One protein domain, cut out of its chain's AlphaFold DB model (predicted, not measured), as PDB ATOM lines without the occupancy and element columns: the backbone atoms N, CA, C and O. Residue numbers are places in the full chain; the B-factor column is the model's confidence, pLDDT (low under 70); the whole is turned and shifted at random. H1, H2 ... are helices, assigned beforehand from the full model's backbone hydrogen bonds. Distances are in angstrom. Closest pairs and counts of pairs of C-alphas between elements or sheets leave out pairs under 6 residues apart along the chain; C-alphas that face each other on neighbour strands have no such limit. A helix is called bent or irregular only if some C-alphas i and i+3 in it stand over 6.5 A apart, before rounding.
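This is residues 10 to 127 of the 354 residues of an uncharacterized protein of Planctomycetes bacterium B3_Pla (UniProt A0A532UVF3). Helix H4 and the long arm H5b of helix H5 lie side by side and run opposite ways, while a third long helix, H2, passes H4 at a slant of 36 degrees, touching it with residues 32 to 36 alone, and its first part slants away from the pair toward H1. The short H3 lies near H2 on the way to H4, tiny H1 lies at the far, open end of H2, and residues 85 to 100, which hold the short arm H5a, stick out at one end. The printed part has 118 residues with five named helices, H1 to H5 in order, and no named strand: the class is all helix. It is only just extended, close to loose, with a radius of gyration of the C-alphas of 20.4 A, and flat, spanning 62 by 46 by 21 A.

H1, residues 10 to 14, begins at C-alpha 10, (87.788, 139.629, 136.872). H2, residues 17 to 47, is 45.5 A long from first to last C-alpha. H3 holds residues 53 to 58. H4, residues 60 to 79, is 28.5 A long and begins at C-alpha 60, (83.860, 133.695, 99.650). H5, residues 93 to 126, was assigned as one helix by its hydrogen bonds but is bent: C-alphas 100 and 103 are 7.5 A apart. Its arms are H5a, residues 93 to 100, and H5b, residues 103 to 126, which is 34.1 A long and ends at C-alpha 126, (86.378, 128.779, 97.938).

H1 and H2 are close but not clearly touching; their closest C-alphas, of Ile 13 and Tyr 19, are 6.0 A apart. H2 touches H4 opposite ways at a steep tilt of 36 degrees, only just past shallow; the closest C-alphas, of His 36 and Phe 62, are 7.2 A apart. H2 touches H4 with residues 32 to 36 alone, and H4 touches H2 with residues 62 to 69 alone. H3 is close to but not clearly touching H2, about perpendicular at 73 degrees, with the C-alphas of Tyr 40 and Tyr 56 closest at 7.4 A. H4 and H5b touch opposite ways at a shallow tilt of 1 degree; their closest C-alphas, of Tyr 60 and Val 126, are 5.8 A apart. H5a and H5b are about perpendicular at 72 degrees, only just past steep. H2 and H5b are apart, and so are H4 and H5a. Every O i to N i+4 pair is within hydrogen-bond range in H1, H3, H4 and H5b, against 26 of 27 in H2 and 3 of 4 in H5a.

The C-alphas farthest apart, of Ser 50 and Met 91, are 62.5 A apart. The printed part has no cut. The link from H4 to H5, residues 80 to 92, is long; the other links are tight. The mean pLDDT of the printed part is 80.2, and it is under 70 at residue 49 and residues 82 to 101.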
ATOM      1  N   PHE A  10      86.866 139.449 137.995       73.31
ATOM      2  CA  PHE A  10      87.788 139.629 136.872       73.31
ATOM      3  C   PHE A  10      89.238 139.840 137.334       73.31
ATOM      4  O   PHE A  10      90.160 139.284 136.733       73.31
ATOM      5  N   GLU A  11      89.457 140.582 138.424       77.44
ATOM      6  CA  GLU A  11      90.772 140.708 139.069       77.44
ATOM      7  C   GLU A  11      91.267 139.381 139.653       77.44
ATOM      8  O   GLU A  11      92.440 139.036 139.504       77.44
ATOM      9  N   HIS A  12      90.373 138.592 140.249       73.56
ATOM     10  CA  HIS A  12      90.727 137.278 140.773       73.56
ATOM     11  C   HIS A  12      91.134 136.309 139.654       73.56
ATOM     12  O   HIS A  12      92.126 135.587 139.768       73.56
ATOM     13  N   ILE A  13      90.423 136.345 138.522       72.25
ATOM     14  CA  ILE A  13      90.773 135.560 137.335       72.25
ATOM     15  C   ILE A  13      92.124 136.029 136.776       72.25
ATOM     16  O   ILE A  13      92.963 135.169 136.504       72.25
ATOM     17  N   LYS A  14      92.390 137.347 136.697       73.75
ATOM     18  CA  LYS A  14      93.659 137.949 136.225       73.75
ATOM     19  C   LYS A  14      94.920 137.367 136.871       73.75
ATOM     20  O   LYS A  14      95.932 137.212 136.191       73.75
ATOM     21  N   GLY A  15      94.859 137.010 138.154       74.31
ATOM     22  CA  GLY A  15      95.991 136.434 138.894       74.31
ATOM     23  C   GLY A  15      96.326 134.977 138.545       74.31
ATOM     24  O   GLY A  15      97.369 134.465 138.949       74.31
ATOM     25  N   THR A  16      95.470 134.278 137.796       79.25
ATOM     26  CA  THR A  16      95.640 132.846 137.517       79.25
ATOM     27  C   THR A  16      96.425 132.583 136.225       79.25
ATOM     28  O   THR A  16      96.303 133.296 135.229       79.25
ATOM     29  N   ARG A  17      97.167 131.463 136.163       75.00
ATOM     30  CA  ARG A  17      97.773 130.963 134.902       75.00
ATOM     31  C   ARG A  17      96.737 130.707 133.795       75.00
ATOM     32  O   ARG A  17      97.097 130.610 132.623       75.00
ATOM     33  N   PHE A  18      95.468 130.565 134.168       74.62
ATOM     34  CA  PHE A  18      94.345 130.413 133.251       74.62
ATOM     35  C   PHE A  18      94.045 131.719 132.500       74.62
ATOM     36  O   PHE A  18      93.806 131.677 131.292       74.62
ATOM     37  N   TYR A  19      94.187 132.880 133.150       80.44
ATOM     38  CA  TYR A  19      93.992 134.180 132.505       80.44
ATOM     39  C   TYR A  19      94.982 134.451 131.380       80.44
ATOM     40  O   TYR A  19      94.554 134.856 130.312       80.44
ATOM     41  N   GLN A  20      96.266 134.117 131.537       78.38
ATOM     42  CA  GLN A  20      97.244 134.282 130.449       78.38
ATOM     43  C   GLN A  20      96.881 133.483 129.184       78.38
ATOM     44  O   GLN A  20      97.245 133.867 128.072       78.38
ATOM     45  N   LYS A  21      96.175 132.350 129.326       78.81
ATOM     46  CA  LYS A  21      95.665 131.585 128.176       78.81
ATOM     47  C   LYS A  21      94.435 132.257 127.567       78.81
ATOM     48  O   LYS A  21      94.371 132.375 126.347       78.81
ATOM     49  N   ILE A  22      93.500 132.714 128.401       81.62
ATOM     50  CA  ILE A  22      92.305 133.448 127.960       81.62
ATOM     51  C   ILE A  22      92.691 134.750 127.259       81.62
ATOM     52  O   ILE A  22      92.180 135.024 126.183       81.62
ATOM     53  N   GLU A  23      93.619 135.517 127.818       82.62
ATOM     54  CA  GLU A  23      94.112 136.780 127.272       82.62
ATOM     55  C   GLU A  23      94.674 136.593 125.859       82.62
ATOM     56  O   GLU A  23      94.337 137.345 124.951       82.62
ATOM     57  N   ARG A  24      95.457 135.530 125.632       82.12
ATOM     58  CA  ARG A  24      95.967 135.194 124.294       82.12
ATOM     59  C   ARG A  24      94.854 134.799 123.327       82.12
ATOM     60  O   ARG A  24      94.892 135.214 122.173       82.12
ATOM     61  N   LEU A  25      93.878 134.008 123.774       83.81
ATOM     62  CA  LEU A  25      92.729 133.631 122.944       83.81
ATOM     63  C   LEU A  25      91.867 134.849 122.588       83.81
ATOM     64  O   LEU A  25      91.479 134.994 121.433       83.81
ATOM     65  N   LEU A  26      91.631 135.745 123.547       86.06
ATOM     66  CA  LEU A  26      90.935 137.009 123.331       86.06
ATOM     67  C   LEU A  26      91.706 137.898 122.357       86.06
ATOM     68  O   LEU A  26      91.106 138.402 121.419       86.06
ATOM     69  N   ALA A  27      93.025 138.034 122.510       84.75
ATOM     70  CA  ALA A  27      93.850 138.814 121.592       84.75
ATOM     71  C   ALA A  27      93.785 138.274 120.152       84.75
ATOM     72  O   ALA A  27      93.623 139.051 119.212       84.75
ATOM     73  N   ILE A  28      93.845 136.948 119.969       88.31
ATOM     74  CA  ILE A  28      93.676 136.299 118.658       88.31
ATOM     75  C   ILE A  28      92.268 136.562 118.106       88.31
ATOM     76  O   ILE A  28      92.133 136.922 116.939       88.31
ATOM     77  N   GLY A  29      91.229 136.429 118.936       87.44
ATOM     78  CA  GLY A  29      89.847 136.728 118.554       87.44
ATOM     79  C   GLY A  29      89.653 138.190 118.142       87.44
ATOM     80  O   GLY A  29      89.053 138.465 117.107       87.44
ATOM     81  N   CYS A  30      90.226 139.136 118.888       91.12
ATOM     82  CA  CYS A  30      90.216 140.555 118.545       91.12
ATOM     83  C   CYS A  30      90.954 140.823 117.231       91.12
ATOM     84  O   CYS A  30      90.443 141.579 116.407       91.12
ATOM     85  N   LEU A  31      92.112 140.191 116.998       91.31
ATOM     86  CA  LEU A  31      92.844 140.309 115.732       91.31
ATOM     87  C   LEU A  31      91.987 139.808 114.563       91.31
ATOM     88  O   LEU A  31      91.862 140.498 113.556       91.31
ATOM     89  N   PHE A  32      91.362 138.639 114.721       92.44
ATOM     90  CA  PHE A  32      90.478 138.038 113.726       92.44
ATOM     91  C   PHE A  32      89.316 138.970 113.365       92.44
ATOM     92  O   PHE A  32      89.118 139.301 112.195       92.44
ATOM     93  N   VAL A  33      88.591 139.463 114.375       92.56
ATOM     94  CA  VAL A  33      87.478 140.403 114.178       92.56
ATOM     95  C   VAL A  33      87.965 141.692 113.518       92.56
ATOM     96  O   VAL A  33      87.339 142.163 112.573       92.56
ATOM     97  N   THR A  34      89.104 142.236 113.953       92.19
ATOM     98  CA  THR A  34      89.673 143.470 113.391       92.19
ATOM     99  C   THR A  34      89.989 143.314 111.907       92.19
ATOM    100  O   THR A  34      89.598 144.165 111.114       92.19
ATOM    101  N   VAL A  35      90.632 142.212 111.503       92.62
ATOM    102  CA  VAL A  35      90.930 141.933 110.088       92.62
ATOM    103  C   VAL A  35      89.642 141.870 109.263       92.62
ATOM    104  O   VAL A  35      89.573 142.465 108.186       92.62
ATOM    105  N   HIS A  36      88.599 141.212 109.772       93.00
ATOM    106  CA  HIS A  36      87.323 141.132 109.066       93.00
ATOM    107  C   HIS A  36      86.598 142.472 108.967       93.00
ATOM    108  O   HIS A  36      86.082 142.774 107.892       93.00
ATOM    109  N   VAL A  37      86.577 143.272 110.037       92.69
ATOM    110  CA  VAL A  37      85.960 144.609 110.046       92.69
ATOM    111  C   VAL A  37      86.700 145.548 109.100       92.69
ATOM    112  O   VAL A  37      86.061 146.226 108.299       92.69
ATOM    113  N   LEU A  38      88.035 145.558 109.141       92.81
ATOM    114  CA  LEU A  38      88.848 146.368 108.235       92.81
ATOM    115  C   LEU A  38      88.641 145.955 106.783       92.81
ATOM    116  O   LEU A  38      88.495 146.822 105.931       92.81
ATOM    117  N   THR A  39      88.572 144.654 106.497       89.56
ATOM    118  CA  THR A  39      88.336 144.179 105.128       89.56
ATOM    119  C   THR A  39      86.939 144.548 104.644       89.56
ATOM    120  O   THR A  39      86.793 145.053 103.537       89.56
ATOM    121  N   TYR A  40      85.917 144.365 105.481       88.56
ATOM    122  CA  TYR A  40      84.551 144.782 105.172       88.56
ATOM    123  C   TYR A  40      84.482 146.287 104.865       88.56
ATOM    124  O   TYR A  40      83.962 146.680 103.824       88.56
ATOM    125  N   LYS A  41      85.089 147.127 105.716       90.62
ATOM    126  CA  LYS A  41      85.142 148.583 105.514       90.62
ATOM    127  C   LYS A  41      85.974 148.995 104.309       90.62
ATOM    128  O   LYS A  41      85.605 149.937 103.618       90.62
ATOM    129  N   TYR A  42      87.059 148.283 104.036       88.88
ATOM    130  CA  TYR A  42      87.859 148.494 102.839       88.88
ATOM    131  C   TYR A  42      87.048 148.208 101.576       88.88
ATOM    132  O   TYR A  42      87.088 149.003 100.647       88.88
ATOM    133  N   ILE A  43      86.286 147.109 101.547       84.88
ATOM    134  CA  ILE A  43      85.436 146.767 100.403       84.88
ATOM    135  C   ILE A  43      84.347 147.828 100.219       84.88
ATOM    136  O   ILE A  43      84.178 148.331  99.112       84.88
ATOM    137  N   GLU A  44      83.652 148.207 101.294       85.00
ATOM    138  CA  GLU A  44      82.619 149.250 101.263       85.00
ATOM    139  C   GLU A  44      83.168 150.578 100.724       85.00
ATOM    140  O   GLU A  44      82.552 151.206  99.865       85.00
ATOM    141  N   TRP A  45      84.363 150.971 101.170       87.12
ATOM    142  CA  TRP A  45      85.019 152.201 100.735       87.12
ATOM    143  C   TRP A  45      85.530 152.138  99.291       87.12
ATOM    144  O   TRP A  45      85.233 153.033  98.506       87.12
ATOM    145  N   TRP A  46      86.284 151.096  98.936       84.00
ATOM    146  CA  TRP A  46      86.952 150.977  97.636       84.00
ATOM    147  C   TRP A  46      85.969 150.740  96.490       84.00
ATOM    148  O   TRP A  46      86.154 151.254  95.390       84.00
ATOM    149  N   TYR A  47      84.926 149.952  96.747       74.62
ATOM    150  CA  TYR A  47      83.930 149.595  95.742       74.62
ATOM    151  C   TYR A  47      82.664 150.457  95.823       74.62
ATOM    152  O   TYR A  47      81.757 150.249  95.021       74.62
ATOM    153  N   HIS A  48      82.600 151.413  96.762       74.25
ATOM    154  CA  HIS A  48      81.436 152.267  97.022       74.25
ATOM    155  C   HIS A  48      80.131 151.469  97.220       74.25
ATOM    156  O   HIS A  48      79.078 151.835  96.701       74.25
ATOM    157  N   LEU A  49      80.206 150.361  97.965       68.31
ATOM    158  CA  LEU A  49      79.105 149.409  98.142       68.31
ATOM    159  C   LEU A  49      78.672 149.276  99.599       68.31
ATOM    160  O   LEU A  49      79.479 148.929 100.457       68.31
ATOM    161  N   SER A  50      77.370 149.374  99.857       72.25
ATOM    162  CA  SER A  50      76.776 148.922 101.116       72.25
ATOM    163  C   SER A  50      76.498 147.413 101.058       72.25
ATOM    164  O   SER A  50      75.359 146.999 100.854       72.25
ATOM    165  N   LEU A  51      77.536 146.578 101.194       72.94
ATOM    166  CA  LEU A  51      77.327 145.135 101.350       72.94
ATOM    167  C   LEU A  51      76.574 144.875 102.649       72.94
ATOM    168  O   LEU A  51      77.043 145.249 103.718       72.94
ATOM    169  N   GLU A  52      75.441 144.184 102.589       80.56
ATOM    170  CA  GLU A  52      74.789 143.730 103.811       80.56
ATOM    171  C   GLU A  52      75.747 142.806 104.587       80.56
ATOM    172  O   GLU A  52      76.365 141.897 104.023       80.56
ATOM    173  N   LEU A  53      75.890 143.023 105.899       81.62
ATOM    174  CA  LEU A  53      76.830 142.266 106.733       81.62
ATOM    175  C   LEU A  53      76.612 140.746 106.616       81.62
ATOM    176  O   LEU A  53      77.577 139.979 106.586       81.62
ATOM    177  N   GLY A  54      75.352 140.313 106.507       79.81
ATOM    178  CA  GLY A  54      74.997 138.908 106.306       79.81
ATOM    179  C   GLY A  54      75.583 138.320 105.018       79.81
ATOM    180  O   GLY A  54      76.121 137.212 105.049       79.81
ATOM    181  N   LEU A  55      75.557 139.086 103.921       76.56
ATOM    182  CA  LEU A  55      76.120 138.691 102.626       76.56
ATOM    183  C   LEU A  55      77.636 138.520 102.715       76.56
ATOM    184  O   LEU A  55      78.180 137.516 102.256       76.56
ATOM    185  N   TYR A  56      78.324 139.458 103.371       83.94
ATOM    186  CA  TYR A  56      79.772 139.374 103.560       83.94
ATOM    187  C   TYR A  56      80.182 138.128 104.355       83.94
ATOM    188  O   TYR A  56      81.087 137.410 103.930       83.94
ATOM    189  N   LEU A  57      79.503 137.837 105.471       84.62
ATOM    190  CA  LEU A  57      79.828 136.696 106.341       84.62
ATOM    191  C   LEU A  57      79.631 135.337 105.652       84.62
ATOM    192  O   LEU A  57      80.329 134.373 105.970       84.62
ATOM    193  N   ARG A  58      78.695 135.245 104.702       80.50
ATOM    194  CA  ARG A  58      78.464 134.037 103.890       80.50
ATOM    195  C   ARG A  58      79.350 133.981 102.639       80.50
ATOM    196  O   ARG A  58      79.559 132.895 102.087       80.50
ATOM    197  N   GLY A  59      79.890 135.136 102.254       80.44
ATOM    198  CA  GLY A  59      80.745 135.392 101.102       80.44
ATOM    199  C   GLY A  59      82.040 134.573 101.057       80.44
ATOM    200  O   GLY A  59      82.638 134.239 102.084       80.44
ATOM    201  N   TYR A  60      82.548 134.320  99.848       85.19
ATOM    202  CA  TYR A  60      83.860 133.695  99.650       85.19
ATOM    203  C   TYR A  60      85.012 134.515 100.257       85.19
ATOM    204  O   TYR A  60      85.974 133.934 100.754       85.19
ATOM    205  N   LEU A  61      84.906 135.852 100.282       86.00
ATOM    206  CA  LEU A  61      85.919 136.735 100.870       86.00
ATOM    207  C   LEU A  61      86.110 136.454 102.363       86.00
ATOM    208  O   LEU A  61      87.242 136.282 102.812       86.00
ATOM    209  N   PHE A  62      85.019 136.326 103.123       89.00
ATOM    210  CA  PHE A  62      85.085 135.966 104.538       89.00
ATOM    211  C   PHE A  62      85.744 134.594 104.738       89.00
ATOM    212  O   PHE A  62      86.647 134.452 105.568       89.00
ATOM    213  N   LYS A  63      85.353 133.595 103.936       89.94
ATOM    214  CA  LYS A  63      85.938 132.244 103.975       89.94
ATOM    215  C   LYS A  63      87.437 132.267 103.658       89.94
ATOM    216  O   LYS A  63      88.219 131.653 104.378       89.94
ATOM    217  N   LEU A  64      87.852 133.014 102.634       89.19
ATOM    218  CA  LEU A  64      89.247 133.135 102.213       89.19
ATOM    219  C   LEU A  64      90.109 133.802 103.290       89.19
ATOM    220  O   LEU A  64      91.164 133.283 103.642       89.19
ATOM    221  N   ILE A  65      89.639 134.914 103.863       90.94
ATOM    222  CA  ILE A  65      90.331 135.613 104.956       90.94
ATOM    223  C   ILE A  65      90.452 134.704 106.179       90.94
ATOM    224  O   ILE A  65      91.524 134.625 106.778       90.94
ATOM    225  N   THR A  66      89.391 133.964 106.512       92.69
ATOM    226  CA  THR A  66      89.406 132.994 107.614       92.69
ATOM    227  C   THR A  66      90.446 131.902 107.373       92.69
ATOM    228  O   THR A  66      91.237 131.600 108.266       92.69
ATOM    229  N   LEU A  67      90.512 131.343 106.159       91.56
ATOM    230  CA  LEU A  67      91.525 130.353 105.787       91.56
ATOM    231  C   LEU A  67      92.947 130.921 105.894       91.56
ATOM    232  O   LEU A  67      93.818 130.271 106.472       91.56
ATOM    233  N   CYS A  68      93.182 132.139 105.393       90.94
ATOM    234  CA  CYS A  68      94.477 132.815 105.495       90.94
ATOM    235  C   CYS A  68      94.875 133.039 106.958       90.94
ATOM    236  O   CYS A  68      96.010 132.763 107.347       90.94
ATOM    237  N   PHE A  69      93.933 133.498 107.782       92.44
ATOM    238  CA  PHE A  69      94.153 133.721 109.204       92.44
ATOM    239  C   PHE A  69      94.523 132.421 109.926       92.44
ATOM    240  O   PHE A  69      95.501 132.388 110.670       92.44
ATOM    241  N   LEU A  70      93.786 131.334 109.673       90.88
ATOM    242  CA  LEU A  70      94.065 130.018 110.255       90.88
ATOM    243  C   LEU A  70      95.423 129.467 109.810       90.88
ATOM    244  O   LEU A  70      96.140 128.898 110.634       90.88
ATOM    245  N   LEU A  71      95.807 129.671 108.544       91.81
ATOM    246  CA  LEU A  71      97.124 129.284 108.041       91.81
ATOM    247  C   LEU A  71      98.237 130.038 108.779       91.81
ATOM    248  O   LEU A  71      99.150 129.409 109.315       91.81
ATOM    249  N   VAL A  72      98.151 131.370 108.845       90.25
ATOM    250  CA  VAL A  72      99.150 132.207 109.528       90.25
ATOM    251  C   VAL A  72      99.235 131.838 111.007       90.25
ATOM    252  O   VAL A  72     100.332 131.632 111.528       90.25
ATOM    253  N   LEU A  73      98.092 131.675 111.677       90.69
ATOM    254  CA  LEU A  73      98.040 131.263 113.076       90.69
ATOM    255  C   LEU A  73      98.682 129.882 113.279       90.69
ATOM    256  O   LEU A  73      99.489 129.708 114.191       90.69
ATOM    257  N   GLY A  74      98.377 128.915 112.410       87.56
ATOM    258  CA  GLY A  74      98.970 127.579 112.435       87.56
ATOM    259  C   GLY A  74     100.490 127.611 112.269       87.56
ATOM    260  O   GLY A  74     101.208 127.002 113.063       87.56
ATOM    261  N   VAL A  75     100.994 128.381 111.301       87.31
ATOM    262  CA  VAL A  75     102.437 128.569 111.068       87.31
ATOM    263  C   VAL A  75     103.112 129.197 112.289       87.31
ATOM    264  O   VAL A  75     104.120 128.674 112.767       87.31
ATOM    265  N   VAL A  76     102.534 130.262 112.855       87.62
ATOM    266  CA  VAL A  76     103.061 130.917 114.063       87.62
ATOM    267  C   VAL A  76     103.102 129.943 115.239       87.62
ATOM    268  O   VAL A  76     104.115 129.881 115.937       87.62
ATOM    269  N   LEU A  77     102.056 129.137 115.447       86.38
ATOM    270  CA  LEU A  77     102.013 128.141 116.521       86.38
ATOM    271  C   LEU A  77     103.052 127.026 116.332       86.38
ATOM    272  O   LEU A  77     103.670 126.608 117.313       86.38
ATOM    273  N   ILE A  78     103.281 126.560 115.100       84.69
ATOM    274  CA  ILE A  78     104.297 125.542 114.789       84.69
ATOM    275  C   ILE A  78     105.708 126.084 115.058       84.69
ATOM    276  O   ILE A  78     106.529 125.397 115.675       84.69
ATOM    277  N   ILE A  79     105.989 127.321 114.639       82.88
ATOM    278  CA  ILE A  79     107.299 127.964 114.819       82.88
ATOM    279  C   ILE A  79     107.552 128.291 116.298       82.88
ATOM    280  O   ILE A  79     108.645 128.033 116.804       82.88
ATOM    281  N   SER A  80     106.535 128.787 117.007       81.38
ATOM    282  CA  SER A  80     106.644 129.265 118.394       81.38
ATOM    283  C   SER A  80     106.760 128.152 119.439       81.38
ATOM    284  O   SER A  80     106.963 128.444 120.620       81.38
ATOM    285  N   ARG A  81     106.645 126.869 119.058       77.31
ATOM    286  CA  ARG A  81     106.873 125.765 120.000       77.31
ATOM    287  C   ARG A  81     108.326 125.802 120.494       77.31
ATOM    288  O   ARG A  81     109.245 125.782 119.667       77.31
ATOM    289  N   PRO A  82     108.571 125.831 121.815       65.88
ATOM    290  CA  PRO A  82     109.928 125.859 122.343       65.88
ATOM    291  C   PRO A  82     110.669 124.580 121.940       65.88
ATOM    292  O   PRO A  82     110.140 123.477 122.066       65.88
ATOM    293  N   VAL A  83     111.884 124.727 121.415       63.19
ATOM    294  CA  VAL A  83     112.832 123.614 121.301       63.19
ATOM    295  C   VAL A  83     113.404 123.401 122.700       63.19
ATOM    296  O   VAL A  83     113.846 124.373 123.319       63.19
ATOM    297  N   GLU A  84     113.348 122.175 123.224       58.00
ATOM    298  CA  GLU A  84     113.916 121.842 124.535       58.00
ATOM    299  C   GLU A  84     115.343 122.386 124.646       58.00
ATOM    300  O   GLU A  84     116.239 122.012 123.880       58.00
ATOM    301  N   LYS A  85     115.542 123.310 125.594       50.16
ATOM    302  CA  LYS A  85     116.851 123.887 125.903       50.16
ATOM    303  C   LYS A  85     117.709 122.792 126.531       50.16
ATOM    304  O   LYS A  85     117.715 122.629 127.746       50.16
ATOM    305  N   THR A  86     118.438 122.040 125.712       47.59
ATOM    306  CA  THR A  86     119.554 121.239 126.223       47.59
ATOM    307  C   THR A  86     120.728 122.175 126.513       47.59
ATOM    308  O   THR A  86     120.979 123.119 125.765       47.59
ATOM    309  N   GLY A  87     121.350 121.975 127.678       48.50
ATOM    310  CA  GLY A  87     122.260 122.915 128.332       48.50
ATOM    311  C   GLY A  87     123.438 123.410 127.485       48.50
ATOM    312  O   GLY A  87     123.830 122.798 126.495       48.50
ATOM    313  N   ARG A  88     123.986 124.555 127.920       49.38
ATOM    314  CA  ARG A  88     125.176 125.231 127.379       49.38
ATOM    315  C   ARG A  88     126.288 124.234 127.034       49.38
ATOM    316  O   ARG A  88     126.839 123.624 127.941       49.38
ATOM    317  N   GLN A  89     126.688 124.175 125.765       48.41
ATOM    318  CA  GLN A  89     128.042 123.765 125.384       48.41
ATOM    319  C   GLN A  89     128.474 124.423 124.065       48.41
ATOM    320  O   GLN A  89     127.682 124.624 123.142       48.41
ATOM    321  N   GLU A  90     129.731 124.857 124.044       51.50
ATOM    322  CA  GLU A  90     130.337 125.724 123.039       51.50
ATOM    323  C   GLU A  90     130.815 124.978 121.780       51.50
ATOM    324  O   GLU A  90     131.200 123.817 121.812       51.50
ATOM    325  N   MET A  91     130.799 125.713 120.661       45.78
ATOM    326  CA  MET A  91     131.719 125.605 119.517       45.78
ATOM    327  C   MET A  91     131.935 124.233 118.838       45.78
ATOM    328  O   MET A  91     133.056 123.800 118.625       45.78
ATOM    329  N   ASN A  92     130.851 123.630 118.334       55.06
ATOM    330  CA  ASN A  92     130.813 122.902 117.043       55.06
ATOM    331  C   ASN A  92     129.413 123.052 116.395       55.06
ATOM    332  O   ASN A  92     128.726 122.111 115.987       55.06
ATOM    333  N   ARG A  93     128.968 124.319 116.390       60.28
ATOM    334  CA  ARG A  93     127.590 124.769 116.650       60.28
ATOM    335  C   ARG A  93     126.536 124.438 115.598       60.28
ATOM    336  O   ARG A  93     125.393 124.261 115.988       60.28
ATOM    337  N   LEU A  94     126.857 124.349 114.306       59.56
ATOM    338  CA  LEU A  94     125.807 124.192 113.287       59.56
ATOM    339  C   LEU A  94     125.507 122.723 112.963       59.56
ATOM    340  O   LEU A  94     124.349 122.328 112.954       59.56
ATOM    341  N   ARG A  95     126.536 121.889 112.739       61.12
ATOM    342  CA  ARG A  95     126.352 120.478 112.341       61.12
ATOM    343  C   ARG A  95     125.813 119.598 113.471       61.12
ATOM    344  O   ARG A  95     124.997 118.722 113.197       61.12
ATOM    345  N   GLN A  96     126.225 119.824 114.723       64.25
ATOM    346  CA  GLN A  96     125.685 119.088 115.878       64.25
ATOM    347  C   GLN A  96     124.272 119.555 116.252       64.25
ATOM    348  O   GLN A  96     123.426 118.721 116.562       64.25
ATOM    349  N   PHE A  97     123.984 120.856 116.140       63.66
ATOM    350  CA  PHE A  97     122.632 121.391 116.315       63.66
ATOM    351  C   PHE A  97     121.683 120.882 115.225       63.66
ATOM    352  O   PHE A  97     120.615 120.364 115.540       63.66
ATOM    353  N   LEU A  98     122.105 120.931 113.955       62.97
ATOM    354  CA  LEU A  98     121.354 120.361 112.837       62.97
ATOM    355  C   LEU A  98     121.132 118.865 113.038       62.97
ATOM    356  O   LEU A  98     119.995 118.455 112.958       62.97
ATOM    357  N   ARG A  99     122.137 118.053 113.389       64.44
ATOM    358  CA  ARG A  99     121.934 116.605 113.618       64.44
ATOM    359  C   ARG A  99     121.011 116.270 114.794       64.44
ATOM    360  O   ARG A  99     120.351 115.239 114.755       64.44
ATOM    361  N   LYS A 100     120.985 117.098 115.841       66.50
ATOM    362  CA  LYS A 100     120.170 116.856 117.044       66.50
ATOM    363  C   LYS A 100     118.740 117.388 116.900       66.50
ATOM    364  O   LYS A 100     117.825 116.854 117.516       66.50
ATOM    365  N   HIS A 101     118.540 118.404 116.061       69.81
ATOM    366  CA  HIS A 101     117.239 119.031 115.819       69.81
ATOM    367  C   HIS A 101     116.699 118.818 114.402       69.81
ATOM    368  O   HIS A 101     115.617 119.317 114.105       69.81
ATOM    369  N   THR A 102     117.376 118.051 113.540       77.31
ATOM    370  CA  THR A 102     116.941 117.756 112.164       77.31
ATOM    371  C   THR A 102     115.552 117.163 112.160       77.31
ATOM    372  O   THR A 102     114.730 117.619 111.386       77.31
ATOM    373  N   MET A 103     115.254 116.217 113.053       78.25
ATOM    374  CA  MET A 103     113.910 115.636 113.142       78.25
ATOM    375  C   MET A 103     112.848 116.664 113.541       78.25
ATOM    376  O   MET A 103     111.764 116.675 112.969       78.25
ATOM    377  N   VAL A 104     113.155 117.576 114.471       81.25
ATOM    378  CA  VAL A 104     112.222 118.639 114.886       81.25
ATOM    379  C   VAL A 104     112.007 119.647 113.757       81.25
ATOM    380  O   VAL A 104     110.877 120.060 113.514       81.25
ATOM    381  N   ILE A 105     113.076 120.035 113.060       81.94
ATOM    382  CA  ILE A 105     113.022 120.954 111.919       81.94
ATOM    383  C   ILE A 105     112.262 120.302 110.761       81.94
ATOM    384  O   ILE A 105     111.318 120.901 110.263       81.94
ATOM    385  N   LEU A 106     112.599 119.060 110.395       86.25
ATOM    386  CA  LEU A 106     111.920 118.288 109.349       86.25
ATOM    387  C   LEU A 106     110.433 118.131 109.653       86.25
ATOM    388  O   LEU A 106     109.614 118.371 108.774       86.25
ATOM    389  N   TRP A 107     110.071 117.794 110.893       84.25
ATOM    390  CA  TRP A 107     108.671 117.665 111.290       84.25
ATOM    391  C   TRP A 107     107.925 119.003 111.213       84.25
ATOM    392  O   TRP A 107     106.831 119.063 110.658       84.25
ATOM    393  N   ARG A 108     108.527 120.104 111.687       86.25
ATOM    394  CA  ARG A 108     107.932 121.449 111.569       86.25
ATOM    395  C   ARG A 108     107.754 121.863 110.111       86.25
ATOM    396  O   ARG A 108     106.678 122.330 109.751       86.25
ATOM    397  N   SER A 109     108.776 121.669 109.281       86.06
ATOM    398  CA  SER A 109     108.712 121.941 107.846       86.06
ATOM    399  C   SER A 109     107.642 121.088 107.166       86.06
ATOM    400  O   SER A 109     106.849 121.629 106.404       86.06
ATOM    401  N   ALA A 110     107.543 119.795 107.494       89.19
ATOM    402  CA  ALA A 110     106.503 118.910 106.972       89.19
ATOM    403  C   ALA A 110     105.094 119.376 107.370       89.19
ATOM    404  O   ALA A 110     104.210 119.426 106.519       89.19
ATOM    405  N   CYS A 111     104.881 119.793 108.624       88.69
ATOM    406  CA  CYS A 111     103.601 120.351 109.066       88.69
ATOM    407  C   CYS A 111     103.248 121.659 108.345       88.69
ATOM    408  O   CYS A 111     102.089 121.854 107.985       88.69
ATOM    409  N   VAL A 112     104.222 122.548 108.119       89.19
ATOM    410  CA  VAL A 112     103.998 123.797 107.370       89.19
ATOM    411  C   VAL A 112     103.663 123.503 105.908       89.19
ATOM    412  O   VAL A 112     102.710 124.076 105.391       89.19
ATOM    413  N   ILE A 113     104.386 122.585 105.260       90.50
ATOM    414  CA  ILE A 113     104.120 122.176 103.871       90.50
ATOM    415  C   ILE A 113     102.730 121.545 103.756       90.50
ATOM    416  O   ILE A 113     101.966 121.916 102.870       90.50
ATOM    417  N   LEU A 114     102.366 120.645 104.674       90.75
ATOM    418  CA  LEU A 114     101.035 120.040 104.703       90.75
ATOM    419  C   LEU A 114      99.943 121.095 104.931       90.75
ATOM    420  O   LEU A 114      98.922 121.071 104.252       90.75
ATOM    421  N   GLY A 115     100.165 122.044 105.845       88.81
ATOM    422  CA  GLY A 115      99.247 123.159 106.082       88.81
ATOM    423  C   GLY A 115      99.068 124.040 104.846       88.81
ATOM    424  O   GLY A 115      97.939 124.362 104.487       88.81
ATOM    425  N   ALA A 116     100.159 124.366 104.151       89.69
ATOM    426  CA  ALA A 116     100.123 125.109 102.894       89.69
ATOM    427  C   ALA A 116      99.397 124.332 101.784       89.69
ATOM    428  O   ALA A 116      98.622 124.920 101.037       89.69
ATOM    429  N   PHE A 117      99.587 123.011 101.704       91.19
ATOM    430  CA  PHE A 117      98.889 122.150 100.749       91.19
ATOM    431  C   PHE A 117      97.379 122.075 101.028       91.19
ATOM    432  O   PHE A 117      96.574 122.256 100.118       91.19
ATOM    433  N   LEU A 118      96.977 121.879 102.288       90.25
ATOM    434  CA  LEU A 118      95.565 121.892 102.687       90.25
ATOM    435  C   LEU A 118      94.923 123.262 102.456       90.25
ATOM    436  O   LEU A 118      93.779 123.331 102.013       90.25
ATOM    437  N   PHE A 119      95.657 124.348 102.704       90.31
ATOM    438  CA  PHE A 119      95.219 125.699 102.367       90.31
ATOM    439  C   PHE A 119      95.046 125.879 100.853       90.31
ATOM    440  O   PHE A 119      94.023 126.401 100.419       90.31
ATOM    441  N   ALA A 120      95.990 125.404 100.036       88.62
ATOM    442  CA  ALA A 120      95.872 125.451  98.579       88.62
ATOM    443  C   ALA A 120      94.635 124.677  98.087       88.62
ATOM    444  O   ALA A 120      93.874 125.180  97.269       88.62
ATOM    445  N   LEU A 121      94.360 123.496  98.647       88.75
ATOM    446  CA  LEU A 121      93.134 122.756  98.339       88.75
ATOM    447  C   LEU A 121      91.878 123.514  98.787       88.75
ATOM    448  O   LEU A 121      90.956 123.687  97.998       88.75
ATOM    449  N   ALA A 122      91.838 124.003 100.028       87.25
ATOM    450  CA  ALA A 122      90.686 124.730 100.560       87.25
ATOM    451  C   ALA A 122      90.400 126.025  99.784       87.25
ATOM    452  O   ALA A 122      89.241 126.365  99.565       87.25
ATOM    453  N   THR A 123      91.438 126.729  99.330       85.44
ATOM    454  CA  THR A 123      91.282 127.933  98.504       85.44
ATOM    455  C   THR A 123      90.701 127.610  97.136       85.44
ATOM    456  O   THR A 123      89.792 128.316  96.717       85.44
ATOM    457  N   LEU A 124      91.105 126.517  96.483       84.38
ATOM    458  CA  LEU A 124      90.480 126.076  95.228       84.38
ATOM    459  C   LEU A 124      88.973 125.801  95.371       84.38
ATOM    460  O   LEU A 124      88.226 126.047  94.433       84.38
ATOM    461  N   TYR A 125      88.513 125.346  96.542       80.75
ATOM    462  CA  TYR A 125      87.082 125.144  96.820       80.75
ATOM    463  C   TYR A 125      86.307 126.432  97.132       80.75
ATOM    464  O   TYR A 125      85.078 126.429  97.070       80.75
ATOM    465  N   VAL A 126      86.995 127.506  97.525       83.31
ATOM    466  CA  VAL A 126      86.378 128.779  97.938       83.31
ATOM    467  C   VAL A 126      86.483 129.842  96.846       83.31
ATOM    468  O   VAL A 126      85.684 130.773  96.839       83.31
ATOM    469  N   LEU A 127      87.462 129.739  95.947       82.94
ATOM    470  CA  LEU A 127      87.677 130.728  94.901       82.94
ATOM    471  C   LEU A 127      86.459 130.823  93.969       82.94
ATOM    472  O   LEU A 127      85.890 129.794  93.598       82.94
TER     473      LEU A 127